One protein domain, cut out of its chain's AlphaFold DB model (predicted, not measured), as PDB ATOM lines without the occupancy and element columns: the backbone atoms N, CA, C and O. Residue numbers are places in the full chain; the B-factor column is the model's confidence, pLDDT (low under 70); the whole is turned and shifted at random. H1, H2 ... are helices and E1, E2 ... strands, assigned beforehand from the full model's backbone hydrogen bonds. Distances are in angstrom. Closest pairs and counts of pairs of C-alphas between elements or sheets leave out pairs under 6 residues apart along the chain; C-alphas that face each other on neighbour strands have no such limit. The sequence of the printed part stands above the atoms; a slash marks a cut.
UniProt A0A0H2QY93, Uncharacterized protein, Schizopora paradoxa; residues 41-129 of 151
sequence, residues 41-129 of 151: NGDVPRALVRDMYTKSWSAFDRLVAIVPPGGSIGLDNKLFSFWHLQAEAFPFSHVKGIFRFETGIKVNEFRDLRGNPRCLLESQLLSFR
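Overview. This is residues 41 to 129 of the 151 residues of an uncharacterized protein of Schizopora paradoxa (UniProt A0A0H2QY93). Helix H3 forms the core, packed on edge strand E1 of a small three-stranded sheet, while H1 packs side by side with the early part of H3, running the opposite way, and H2 crosses at the end where H3 begins. Two long loops, residues 67 to 79 and 85 to 96, reach away from the core, and the domain's two farthest C-alphas lie one in each. The printed part has 89 residues with three named helices and three named strands, in the order H1, H2, E1, E2, E3, H3; the sheet, in the order E1, E2, E3, is antiparallel throughout, and the class is mixed, helices and strands. The whole is compact, with a radius of gyration of the C-alphas of 12.7 A, and rounded, spanning 34 by 30 by 25 A.

Along the chain. H1 holds residues 43 to 53 and is 15.4 A long, with C-alpha 43 at (-8.665, 56.182, -14.177). H2, residues 57 to 66, is 14.3 A long. The strands are E1, residues 80 to 84, 13.1 A; E2, residues 97 to 102, 16.7 A, with C-alpha 97 at (-15.272, 42.193, -13.668); and E3, residues 105 to 107, 6.3 A. H3, residues 115 to 129, is 20.7 A long and ends with C-alpha 129 at (5.037, 45.897, -9.650).

Arrangement. E1, E2 and E3 form a meander, each strand the antiparallel neighbour of the one before. The hairpin E1 and E2 runs at 179 degrees, with N 82 and O 99 2.8 A apart, within hydrogen-bond range. The hairpin E2 and E3 stands at 127 degrees, with N 105 and O 102 2.9 A apart, also within range. H3 is on the sheet and stands at the sheet's level, at a height of 1.8 A over a local plane that is only just fitted, to 6 C-alphas; the closest C-alphas of E1 and H3, of Ser 81 and Cys 119, are 5.4 A apart. H3 touches H1 with its residues 116 to 121 alone, at a shallow tilt of 16 degrees, opposite ways, the closest C-alphas being those of Val 49 and Pro 117, 6.3 A apart. H3 touches H2 with its residues 115 to 118 alone, about perpendicular at 82 degrees, the closest C-alphas being those of Val 64 and Arg 118, 4.8 A apart. H1 and H2 are close but not clearly touching, the C-alphas of Arg 50 and Phe 60 being the closest at 6.0 A. H1 only grazes the sheet, with its residues 44 to 49, and H2 is not on it. In H1, H2 and H3 every O i to N i+4 pair is within hydrogen-bond range.

Size, cuts and confidence. The C-alphas farthest apart, of Gly 74 and Phe 90, are 35.0 A from each other. The printed part has no cut. The links H2 to E1 and E1 to E2 are long. The mean pLDDT of the printed part is 92.5, and no printed residue is under 70.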
ATOM      1  N   ASN A  41      -7.048  49.565 -16.942       92.81
ATOM      2  CA  ASN A  41      -7.937  49.745 -15.800       92.81
ATOM      3  C   ASN A  41      -7.363  50.703 -14.738       92.81
ATOM      4  O   ASN A  41      -7.163  50.312 -13.590       92.81
ATOM      5  N   GLY A  42      -7.079  51.946 -15.134       92.38
ATOM      6  CA  GLY A  42      -6.509  52.992 -14.274       92.38
ATOM      7  C   GLY A  42      -7.549  53.978 -13.725       92.38
ATOM      8  O   GLY A  42      -8.181  53.759 -12.693       92.38
ATOM      9  N   ASP A  43      -7.713  55.090 -14.424       93.44
ATOM     10  CA  ASP A  43      -8.665  56.182 -14.177       93.44
ATOM     11  C   ASP A  43     -10.139  55.754 -14.088       93.44
ATOM     12  O   ASP A  43     -10.823  56.157 -13.152       93.44
ATOM     13  N   VAL A  44     -10.637  54.930 -15.018       95.31
ATOM     14  CA  VAL A  44     -12.069  54.572 -15.075       95.31
ATOM     15  C   VAL A  44     -12.529  53.829 -13.807       95.31
ATOM     16  O   VAL A  44     -13.512  54.259 -13.202       95.31
ATOM     17  N   PRO A  45     -11.824  52.785 -13.318       96.25
ATOM     18  CA  PRO A  45     -12.118  52.209 -12.006       96.25
ATOM     19  C   PRO A  45     -12.043  53.204 -10.845       96.25
ATOM     20  O   PRO A  45     -12.874  53.140  -9.942       96.25
ATOM     21  N   ARG A  46     -11.077  54.136 -10.860       97.12
ATOM     22  CA  ARG A  46     -10.938  55.161  -9.809       97.12
ATOM     23  C   ARG A  46     -12.135  56.107  -9.788       97.12
ATOM     24  O   ARG A  46     -12.663  56.375  -8.713       97.12
ATOM     25  N   ALA A  47     -12.606  56.541 -10.955       97.19
ATOM     26  CA  ALA A  47     -13.816  57.349 -11.081       97.19
ATOM     27  C   ALA A  47     -15.058  56.588 -10.592       97.19
ATOM     28  O   ALA A  47     -15.831  57.133  -9.809       97.19
ATOM     29  N   LEU A  48     -15.201  55.309 -10.956       97.06
ATOM     30  CA  LEU A  48     -16.314  54.476 -10.492       97.06
ATOM     31  C   LEU A  48     -16.322  54.328  -8.962       97.06
ATOM     32  O   LEU A  48     -17.347  54.554  -8.324       97.06
ATOM     33  N   VAL A  49     -15.181  53.998  -8.352       97.19
ATOM     34  CA  VAL A  49     -15.064  53.877  -6.888       97.19
ATOM     35  C   VAL A  49     -15.301  55.220  -6.199       97.19
ATOM     36  O   VAL A  49     -15.992  55.271  -5.178       97.19
ATOM     37  N   ARG A  50     -14.795  56.325  -6.760       97.50
ATOM     38  CA  ARG A  50     -15.104  57.672  -6.268       97.50
ATOM     39  C   ARG A  50     -16.616  57.888  -6.229       97.50
ATOM     40  O   ARG A  50     -17.151  58.224  -5.171       97.50
ATOM     41  N   ASP A  51     -17.293  57.648  -7.347       97.31
ATOM     42  CA  ASP A  51     -18.727  57.896  -7.511       97.31
ATOM     43  C   ASP A  51     -19.589  56.983  -6.640       97.31
ATOM     44  O   ASP A  51     -20.633  57.412  -6.143       97.31
ATOM     45  N   MET A  52     -19.149  55.752  -6.390       95.88
ATOM     46  CA  MET A  52     -19.861  54.814  -5.523       95.88
ATOM     47  C   MET A  52     -19.708  55.160  -4.037       95.88
ATOM     48  O   MET A  52     -20.716  55.230  -3.338       95.88
ATOM     49  N   TYR A  53     -18.484  55.413  -3.557       95.75
ATOM     50  CA  TYR A  53     -18.193  55.364  -2.114       95.75
ATOM     51  C   TYR A  53     -17.812  56.700  -1.466       95.75
ATOM     52  O   TYR A  53     -17.842  56.799  -0.243       95.75
ATOM     53  N   THR A  54     -17.432  57.726  -2.235       95.50
ATOM     54  CA  THR A  54     -16.863  58.967  -1.655       95.50
ATOM     55  C   THR A  54     -17.448  60.258  -2.206       95.50
ATOM     56  O   THR A  54     -17.393  61.280  -1.530       95.50
ATOM     57  N   LYS A  55     -18.036  60.221  -3.409       93.44
ATOM     58  CA  LYS A  55     -18.681  61.340  -4.122       93.44
ATOM     59  C   LYS A  55     -17.762  62.516  -4.491       93.44
ATOM     60  O   LYS A  55     -18.182  63.384  -5.246       93.44
ATOM     61  N   SER A  56     -16.513  62.547  -4.029       97.50
ATOM     62  CA  SER A  56     -15.522  63.567  -4.381       97.50
ATOM     63  C   SER A  56     -14.099  63.007  -4.351       97.50
ATOM     64  O   SER A  56     -13.802  62.059  -3.623       97.50
ATOM     65  N   TRP A  57     -13.197  63.612  -5.127       97.81
ATOM     66  CA  TRP A  57     -11.778  63.237  -5.112       97.81
ATOM     67  C   TRP A  57     -11.115  63.516  -3.759       97.81
ATOM     68  O   TRP A  57     -10.345  62.698  -3.276       97.81
ATOM     69  N   SER A  58     -11.487  64.607  -3.084       97.94
ATOM     70  CA  SER A  58     -10.939  64.929  -1.764       97.94
ATOM     71  C   SER A  58     -11.319  63.896  -0.697       97.94
ATOM     72  O   SER A  58     -10.497  63.561   0.154       97.94
ATOM     73  N   ALA A  59     -12.542  63.357  -0.735       97.25
ATOM     74  CA  ALA A  59     -12.954  62.275   0.156       97.25
ATOM     75  C   ALA A  59     -12.281  60.943  -0.212       97.25
ATOM     76  O   ALA A  59     -11.881  60.201   0.685       97.25
ATOM     77  N   PHE A  60     -12.107  60.670  -1.509       98.00
ATOM     78  CA  PHE A  60     -11.334  59.527  -1.997       98.00
ATOM     79  C   PHE A  60      -9.907  59.537  -1.437       98.00
ATOM     80  O   PHE A  60      -9.506  58.575  -0.782       98.00
ATOM     81  N   ASP A  61      -9.182  60.643  -1.604       97.44
ATOM     82  CA  ASP A  61      -7.795  60.779  -1.147       97.44
ATOM     83  C   ASP A  61      -7.680  60.657   0.377       97.44
ATOM     84  O   ASP A  61      -6.789  59.977   0.891       97.44
ATOM     85  N   ARG A  62      -8.626  61.249   1.119       97.00
ATOM     86  CA  ARG A  62      -8.693  61.106   2.580       97.00
ATOM     87  C   ARG A  62      -8.889  59.654   3.000       97.00
ATOM     88  O   ARG A  62      -8.177  59.199   3.889       97.00
ATOM     89  N   LEU A  63      -9.811  58.917   2.371       95.44
ATOM     90  CA  LEU A  63     -10.010  57.499   2.688       95.44
ATOM     91  C   LEU A  63      -8.761  56.671   2.382       95.44
ATOM     92  O   LEU A  63      -8.354  55.868   3.213       95.44
ATOM     93  N   VAL A  64      -8.115  56.897   1.238       96.25
ATOM     94  CA  VAL A  64      -6.856  56.218   0.888       96.25
ATOM     95  C   VAL A  64      -5.770  56.464   1.941       96.25
ATOM     96  O   VAL A  64      -5.025  55.539   2.276       96.25
ATOM     97  N   ALA A  65      -5.679  57.691   2.460       95.62
ATOM     98  CA  ALA A  65      -4.675  58.077   3.445       95.62
ATOM     99  C   ALA A  65      -4.931  57.480   4.840       95.62
ATOM    100  O   ALA A  65      -3.978  57.060   5.494       95.62
ATOM    101  N   ILE A  66      -6.189  57.429   5.297       94.94
ATOM    102  CA  ILE A  66      -6.526  56.933   6.646       94.94
ATOM    103  C   ILE A  66      -6.686  55.414   6.710       94.94
ATOM    104  O   ILE A  66      -6.472  54.817   7.765       94.94
ATOM    105  N   VAL A  67      -7.108  54.776   5.613       95.00
ATOM    106  CA  VAL A  67      -7.305  53.327   5.581       95.00
ATOM    107  C   VAL A  67      -5.930  52.656   5.533       95.00
ATOM    108  O   VAL A  67      -5.116  52.977   4.659       95.00
ATOM    109  N   PRO A  68      -5.646  51.722   6.457       93.69
ATOM    110  CA  PRO A  68      -4.340  51.088   6.553       93.69
ATOM    111  C   PRO A  68      -4.015  50.237   5.313       93.69
ATOM    112  O   PRO A  68      -4.920  49.819   4.582       93.69
ATOM    113  N   PRO A  69      -2.724  49.929   5.087       93.06
ATOM    114  CA  PRO A  69      -2.311  49.025   4.022       93.06
ATOM    115  C   PRO A  69      -3.037  47.673   4.067       93.06
ATOM    116  O   PRO A  69      -3.151  47.044   5.127       93.06
ATOM    117  N   GLY A  70      -3.514  47.223   2.905       90.81
ATOM    118  CA  GLY A  70      -4.350  46.032   2.780       90.81
ATOM    119  C   GLY A  70      -5.765  46.202   3.343       90.81
ATOM    120  O   GLY A  70      -6.400  45.212   3.686       90.81
ATOM    121  N   GLY A  71      -6.257  47.434   3.498       89.62
ATOM    122  CA  GLY A  71      -7.666  47.736   3.777       89.62
ATOM    123  C   GLY A  71      -8.153  47.461   5.204       89.62
ATOM    124  O   GLY A  71      -9.290  47.797   5.521       89.62
ATOM    125  N   SER A  72      -7.324  46.883   6.075       88.19
ATOM    126  CA  SER A  72      -7.689  46.558   7.458       88.19
ATOM    127  C   SER A  72      -6.515  46.720   8.427       88.19
ATOM    128  O   SER A  72      -5.344  46.608   8.050       88.19
ATOM    129  N   ILE A  73      -6.832  47.011   9.694       83.00
ATOM    130  CA  ILE A  73      -5.832  47.217  10.757       83.00
ATOM    131  C   ILE A  73      -5.173  45.886  11.149       83.00
ATOM    132  O   ILE A  73      -3.973  45.847  11.410       83.00
ATOM    133  N   GLY A  74      -5.942  44.791  11.159       77.81
ATOM    134  CA  GLY A  74      -5.454  43.466  11.549       77.81
ATOM    135  C   GLY A  74      -4.385  42.912  10.601       77.81
ATOM    136  O   GLY A  74      -4.334  43.280   9.425       77.81
ATOM    137  N   LEU A  75      -3.537  42.018  11.115       74.88
ATOM    138  CA  LEU A  75      -2.477  41.371  10.334       74.88
ATOM    139  C   LEU A  75      -3.053  40.367   9.315       74.88
ATOM    140  O   LEU A  75      -2.612  40.353   8.168       74.88
ATOM    141  N   ASP A  76      -4.088  39.618   9.710       75.81
ATOM    142  CA  ASP A  76      -4.556  38.427   8.979       75.81
ATOM    143  C   ASP A  76      -5.742  38.681   8.034       75.81
ATOM    144  O   ASP A  76      -5.979  37.928   7.093       75.81
ATOM    145  N   ASN A  77      -6.477  39.778   8.227       81.31
ATOM    146  CA  ASN A  77      -7.726  40.044   7.506       81.31
ATOM    147  C   ASN A  77      -7.537  41.080   6.394       81.31
ATOM    148  O   ASN A  77      -8.282  42.059   6.318       81.31
ATOM    149  N   LYS A  78      -6.501  40.919   5.563       89.62
ATOM    150  CA  LYS A  78      -6.224  41.863   4.471       89.62
ATOM    151  C   LYS A  78      -7.258  41.741   3.354       89.62
ATOM    152  O   LYS A  78      -7.653  40.645   2.957       89.62
ATOM    153  N   LEU A  79      -7.688  42.895   2.864       94.44
ATOM    154  CA  LEU A  79      -8.655  43.060   1.795       94.44
ATOM    155  C   LEU A  79      -7.927  43.229   0.462       94.44
ATOM    156  O   LEU A  79      -6.993  44.023   0.341       94.44
ATOM    157  N   PHE A  80      -8.403  42.530  -0.564       93.88
ATOM    158  CA  PHE A  80      -7.905  42.671  -1.929       93.88
ATOM    159  C   PHE A  80      -9.062  42.934  -2.876       93.88
ATOM    160  O   PHE A  80     -10.111  42.302  -2.778       93.88
ATOM    161  N   SER A  81      -8.871  43.838  -3.832       95.56
ATOM    162  CA  SER A  81      -9.850  44.051  -4.895       95.56
ATOM    163  C   SER A  81      -9.178  44.199  -6.243       95.56
ATOM    164  O   SER A  81      -8.207  44.933  -6.340       95.56
ATOM    165  N   PHE A  82      -9.727  43.594  -7.286       94.75
ATOM    166  CA  PHE A  82      -9.298  43.775  -8.667       94.75
ATOM    167  C   PHE A  82     -10.456  44.339  -9.475       94.75
ATOM    168  O   PHE A  82     -11.540  43.755  -9.511       94.75
ATOM    169  N   TRP A  83     -10.222  45.469 -10.133       94.94
ATOM    170  CA  TRP A  83     -11.236  46.179 -10.905       94.94
ATOM    171  C   TRP A  83     -10.876  46.144 -12.389       94.94
ATOM    172  O   TRP A  83     -10.231  47.051 -12.908       94.94
ATOM    173  N   HIS A  84     -11.291  45.082 -13.076       93.62
ATOM    174  CA  HIS A  84     -11.051  44.875 -14.504       93.62
ATOM    175  C   HIS A  84     -12.310  45.203 -15.309       93.62
ATOM    176  O   HIS A  84     -13.013  44.321 -15.798       93.62
ATOM    177  N   LEU A  85     -12.628  46.491 -15.428       92.50
ATOM    178  CA  LEU A  85     -13.798  46.971 -16.173       92.50
ATOM    179  C   LEU A  85     -13.638  46.781 -17.690       92.50
ATOM    180  O   LEU A  85     -14.615  46.543 -18.403       92.50
ATOM    181  N   GLN A  86     -12.399  46.843 -18.174       90.12
ATOM    182  CA  GLN A  86     -12.024  46.619 -19.566       90.12
ATOM    183  C   GLN A  86     -11.032  45.458 -19.672       90.12
ATOM    184  O   GLN A  86     -10.230  45.235 -18.764       90.12
ATOM    185  N   ALA A  87     -11.054  44.749 -20.804       85.88
ATOM    186  CA  ALA A  87     -10.094  43.685 -21.080       85.88
ATOM    187  C   ALA A  87      -8.661  44.241 -21.046       85.88
ATOM    188  O   ALA A  87      -8.328  45.181 -21.769       85.88
ATOM    189  N   GLU A  88      -7.791  43.666 -20.220       83.12
ATOM    190  CA  GLU A  88      -6.378  44.051 -20.155       83.12
ATOM    191  C   GLU A  88      -5.593  43.554 -21.376       83.12
ATOM    192  O   GLU A  88      -6.110  42.820 -22.223       83.12
ATOM    193  N   ALA A  89      -4.347  44.008 -21.521       79.62
ATOM    194  CA  ALA A  89      -3.444  43.453 -22.526       79.62
ATOM    195  C   ALA A  89      -3.138  41.971 -22.224       79.62
ATOM    196  O   ALA A  89      -3.250  41.515 -21.082       79.62
ATOM    197  N   PHE A  90      -2.735  41.216 -23.252       77.19
ATOM    198  CA  PHE A  90      -2.271  39.835 -23.094       77.19
ATOM    199  C   PHE A  90      -1.224  39.750 -21.959       77.19
ATOM    200  O   PHE A  90      -0.319  40.585 -21.920       77.19
ATOM    201  N   PRO A  91      -1.306  38.774 -21.034       75.88
ATOM    202  CA  PRO A  91      -2.159  37.579 -21.049       75.88
ATOM    203  C   PRO A  91      -3.536  37.736 -20.374       75.88
ATOM    204  O   PRO A  91      -4.291  36.773 -20.300       75.88
ATOM    205  N   PHE A  92      -3.889  38.924 -19.879       81.06
ATOM    206  CA  PHE A  92      -5.070  39.138 -19.029       81.06
ATOM    207  C   PHE A  92      -6.316  39.608 -19.795       81.06
ATOM    208  O   PHE A  92      -7.243  40.158 -19.207       81.06
ATOM    209  N   SER A  93      -6.366  39.385 -21.108       83.88
ATOM    210  CA  SER A  93      -7.484  39.813 -21.963       83.88
ATOM    211  C   SER A  93      -8.815  39.131 -21.634       83.88
ATOM    212  O   SER A  93      -9.867  39.690 -21.922       83.88
ATOM    213  N   HIS A  94      -8.773  37.944 -21.026       86.50
ATOM    214  CA  HIS A  94      -9.951  37.169 -20.629       86.50
ATOM    215  C   HIS A  94     -10.528  37.589 -19.266       86.50
ATOM    216  O   HIS A  94     -11.629  37.174 -18.914       86.50
ATOM    217  N   VAL A  95      -9.800  38.390 -18.481       87.81
ATOM    218  CA  VAL A  95     -10.231  38.798 -17.140       87.81
ATOM    219  C   VAL A  95     -11.081  40.059 -17.250       87.81
ATOM    220  O   VAL A  95     -10.607  41.102 -17.702       87.81
ATOM    221  N   LYS A  96     -12.336  39.968 -16.808       91.31
ATOM    222  CA  LYS A  96     -13.266  41.098 -16.733       91.31
ATOM    223  C   LYS A  96     -14.150  40.972 -15.497       91.31
ATOM    224  O   LYS A  96     -14.613  39.883 -15.174       91.31
ATOM    225  N   GLY A  97     -14.403  42.093 -14.834       93.12
ATOM    226  CA  GLY A  97     -15.272  42.193 -13.668       93.12
ATOM    227  C   GLY A  97     -14.599  42.845 -12.467       93.12
ATOM    228  O   GLY A  97     -13.440  43.265 -12.515       93.12
ATOM    229  N   ILE A  98     -15.368  42.927 -11.386       95.56
ATOM    230  CA  ILE A  98     -14.904  43.389 -10.081       95.56
ATOM    231  C   ILE A  98     -14.793  42.162  -9.184       95.56
ATOM    232  O   ILE A  98     -15.760  41.422  -9.000       95.56
ATOM    233  N   PHE A  99     -13.603  41.939  -8.645       95.81
ATOM    234  CA  PHE A  99     -13.306  40.815  -7.769       95.81
ATOM    235  C   PHE A  99     -12.857  41.370  -6.431       95.81
ATOM    236  O   PHE A  99     -11.919  42.157  -6.393       95.81
ATOM    237  N   ARG A 100     -13.512  40.972  -5.345       96.50
ATOM    238  CA  ARG A 100     -13.152  41.377  -3.988       96.50
ATOM    239  C   ARG A 100     -12.881  40.140  -3.157       96.50
ATOM    240  O   ARG A 100     -13.546  39.123  -3.340       96.50
ATOM    241  N   PHE A 101     -11.909  40.243  -2.268       95.38
ATOM    242  CA  PHE A 101     -11.503  39.172  -1.379       95.38
ATOM    243  C   PHE A 101     -11.322  39.725   0.027       95.38
ATOM    244  O   PHE A 101     -10.596  40.698   0.228       95.38
ATOM    245  N   GLU A 102     -11.976  39.085   0.983       93.06
ATOM    246  CA  GLU A 102     -11.904  39.376   2.411       93.06
ATOM    247  C   GLU A 102     -11.625  38.047   3.111       93.06
ATOM    248  O   GLU A 102     -12.188  37.027   2.721       93.06
ATOM    249  N   THR A 103     -10.680  38.017   4.056       88.88
ATOM    250  CA  THR A 103     -10.287  36.789   4.785       88.88
ATOM    251  C   THR A 103     -10.022  35.574   3.876       88.88
ATOM    252  O   THR A 103     -10.407  34.450   4.184       88.88
ATOM    253  N   GLY A 104      -9.420  35.803   2.703       87.38
ATOM    254  CA  GLY A 104      -9.105  34.754   1.724       87.38
ATOM    255  C   GLY A 104     -10.286  34.228   0.896       87.38
ATOM    256  O   GLY A 104     -10.067  33.422  -0.007       87.38
ATOM    257  N   ILE A 105     -11.514  34.694   1.132       93.00
ATOM    258  CA  ILE A 105     -12.703  34.289   0.374       93.00
ATOM    259  C   ILE A 105     -13.159  35.398  -0.569       93.00
ATOM    260  O   ILE A 105     -13.042  36.585  -0.269       93.00
ATOM    261  N   LYS A 106     -13.694  35.016  -1.733       95.50
ATOM    262  CA  LYS A 106     -14.293  35.974  -2.665       95.50
ATOM    263  C   LYS A 106     -15.608  36.488  -2.084       95.50
ATOM    264  O   LYS A 106     -16.492  35.696  -1.771       95.50
ATOM    265  N   VAL A 107     -15.756  37.804  -2.021       96.25
ATOM    266  CA  VAL A 107     -16.971  38.478  -1.551       96.25
ATOM    267  C   VAL A 107     -17.559  39.355  -2.651       96.25
ATOM    268  O   VAL A 107     -16.856  39.787  -3.568       96.25
ATOM    269  N   ASN A 108     -18.865  39.618  -2.577       95.75
ATOM    270  CA  ASN A 108     -19.522  40.541  -3.506       95.75
ATOM    271  C   ASN A 108     -19.176  41.999  -3.175       95.75
ATOM    272  O   ASN A 108     -18.912  42.793  -4.077       95.75
ATOM    273  N   GLU A 109     -19.113  42.331  -1.887       95.56
ATOM    274  CA  GLU A 109     -18.778  43.652  -1.359       95.56
ATOM    275  C   GLU A 109     -18.015  43.489  -0.039       95.56
ATOM    276  O   GLU A 109     -18.207  42.488   0.654       95.56
ATOM    277  N   PHE A 110     -17.136  44.439   0.286       95.06
ATOM    278  CA  PHE A 110     -16.432  44.432   1.571       95.06
ATOM    279  C   PHE A 110     -17.374  44.755   2.726       95.06
ATOM    280  O   PHE A 110     -18.261  45.600   2.587       95.06
ATOM    281  N   ARG A 111     -17.125  44.164   3.900       93.19
ATOM    282  CA  ARG A 111     -17.850  44.541   5.122       93.19
ATOM    283  C   ARG A 111     -17.643  46.015   5.483       93.19
ATOM    284  O   ARG A 111     -18.591  46.692   5.873       93.19
ATOM    285  N   ASP A 112     -16.412  46.510   5.351       92.56
ATOM    286  CA  ASP A 112     -16.093  47.933   5.476       92.56
ATOM    287  C   ASP A 112     -15.901  48.560   4.092       92.56
ATOM    288  O   ASP A 112     -14.863  48.401   3.442       92.56
ATOM    289  N   LEU A 113     -16.904  49.323   3.653       94.56
ATOM    290  CA  LEU A 113     -16.910  49.969   2.339       94.56
ATOM    291  C   LEU A 113     -15.750  50.951   2.148       94.56
ATOM    292  O   LEU A 113     -15.331  51.185   1.010       94.56
ATOM    293  N   ARG A 114     -15.202  51.495   3.243       93.88
ATOM    294  CA  ARG A 114     -14.077  52.439   3.210       93.88
ATOM    295  C   ARG A 114     -12.804  51.797   2.658       93.88
ATOM    296  O   ARG A 114     -11.941  52.516   2.169       93.88
ATOM    297  N   GLY A 115     -12.708  50.465   2.675       95.19
ATOM    298  CA  GLY A 115     -11.588  49.721   2.098       95.19
ATOM    299  C   GLY A 115     -11.486  49.818   0.570       95.19
ATOM    300  O   GLY A 115     -10.387  49.703   0.028       95.19
ATOM    301  N   ASN A 116     -12.593  50.080  -0.140       96.50
ATOM    302  CA  ASN A 116     -12.638  50.032  -1.609       96.50
ATOM    303  C   ASN A 116     -11.616  50.972  -2.300       96.50
ATOM    304  O   ASN A 116     -10.848  50.476  -3.129       96.50
ATOM    305  N   PRO A 117     -11.529  52.282  -1.975       97.06
ATOM    306  CA  PRO A 117     -10.514  53.181  -2.542       97.06
ATOM    307  C   PRO A 117      -9.073  52.696  -2.366       97.06
ATOM    308  O   PRO A 117      -8.294  52.694  -3.321       97.06
ATOM    309  N   ARG A 118      -8.724  52.246  -1.154       96.56
ATOM    310  CA  ARG A 118      -7.375  51.780  -0.818       96.56
ATOM    311  C   ARG A 118      -7.017  50.515  -1.599       96.56
ATOM    312  O   ARG A 118      -5.998  50.490  -2.287       96.56
ATOM    313  N   CYS A 119      -7.872  49.496  -1.531       96.56
ATOM    314  CA  CYS A 119      -7.643  48.210  -2.186       96.56
ATOM    315  C   CYS A 119      -7.614  48.333  -3.715       96.56
ATOM    316  O   CYS A 119      -6.850  47.618  -4.368       96.56
ATOM    317  N   LEU A 120      -8.397  49.254  -4.296       97.06
ATOM    318  CA  LEU A 120      -8.322  49.563  -5.722       97.06
ATOM    319  C   LEU A 120      -6.914  50.047  -6.089       97.06
ATOM    320  O   LEU A 120      -6.284  49.457  -6.968       97.06
ATOM    321  N   LEU A 121      -6.414  51.094  -5.426       96.81
ATOM    322  CA  LEU A 121      -5.097  51.656  -5.738       96.81
ATOM    323  C   LEU A 121      -3.978  50.637  -5.522       96.81
ATOM    324  O   LEU A 121      -3.117  50.473  -6.386       96.81
ATOM    325  N   GLU A 122      -4.008  49.910  -4.406       96.62
ATOM    326  CA  GLU A 122      -3.007  48.882  -4.111       96.62
ATOM    327  C   GLU A 122      -2.973  47.803  -5.196       96.62
ATOM    328  O   GLU A 122      -1.889  47.404  -5.622       96.62
ATOM    329  N   SER A 123      -4.128  47.392  -5.725       94.94
ATOM    330  CA  SER A 123      -4.181  46.439  -6.837       94.94
ATOM    331  C   SER A 123      -3.570  46.981  -8.133       94.94
ATOM    332  O   SER A 123      -2.853  46.256  -8.830       94.94
ATOM    333  N   GLN A 124      -3.790  48.264  -8.439       94.88
ATOM    334  CA  GLN A 124      -3.237  48.921  -9.623       94.88
ATOM    335  C   GLN A 124      -1.710  49.036  -9.523       94.88
ATOM    336  O   GLN A 124      -0.996  48.670 -10.461       94.88
ATOM    337  N   LEU A 125      -1.198  49.455  -8.361       94.94
ATOM    338  CA  LEU A 125       0.241  49.506  -8.089       94.94
ATOM    339  C   LEU A 125       0.874  48.109  -8.097       94.94
ATOM    340  O   LEU A 125       1.944  47.917  -8.678       94.94
ATOM    341  N   LEU A 126       0.220  47.115  -7.493       93.81
ATOM    342  CA  LEU A 126       0.715  45.740  -7.471       93.81
ATOM    343  C   LEU A 126       0.785  45.150  -8.884       93.81
ATOM    344  O   LEU A 126       1.754  44.465  -9.214       93.81
ATOM    345  N   SER A 127      -0.183  45.469  -9.745       91.19
ATOM    346  CA  SER A 127      -0.161  45.077 -11.156       91.19
ATOM    347  C   SER A 127       1.080  45.622 -11.872       91.19
ATOM    348  O   SER A 127       1.811  44.861 -12.515       91.19
ATOM    349  N   PHE A 128       1.401  46.909 -11.689       93.25
ATOM    350  CA  PHE A 128       2.642  47.486 -12.214       93.25
ATOM    351  C   PHE A 128       3.885  46.819 -11.632       93.25
ATOM    352  O   PHE A 128       4.783  46.451 -12.391       93.25
ATOM    353  N   ARG A 129       3.921  46.582 -10.315       93.81
ATOM    354  CA  ARG A 129       5.037  45.897  -9.650       93.81
ATOM    355  C   ARG A 129       5.294  44.515 -10.250       93.81
ATOM    356  O   ARG A 129       6.444  44.183 -10.531       93.81
TER     357      ARG A 129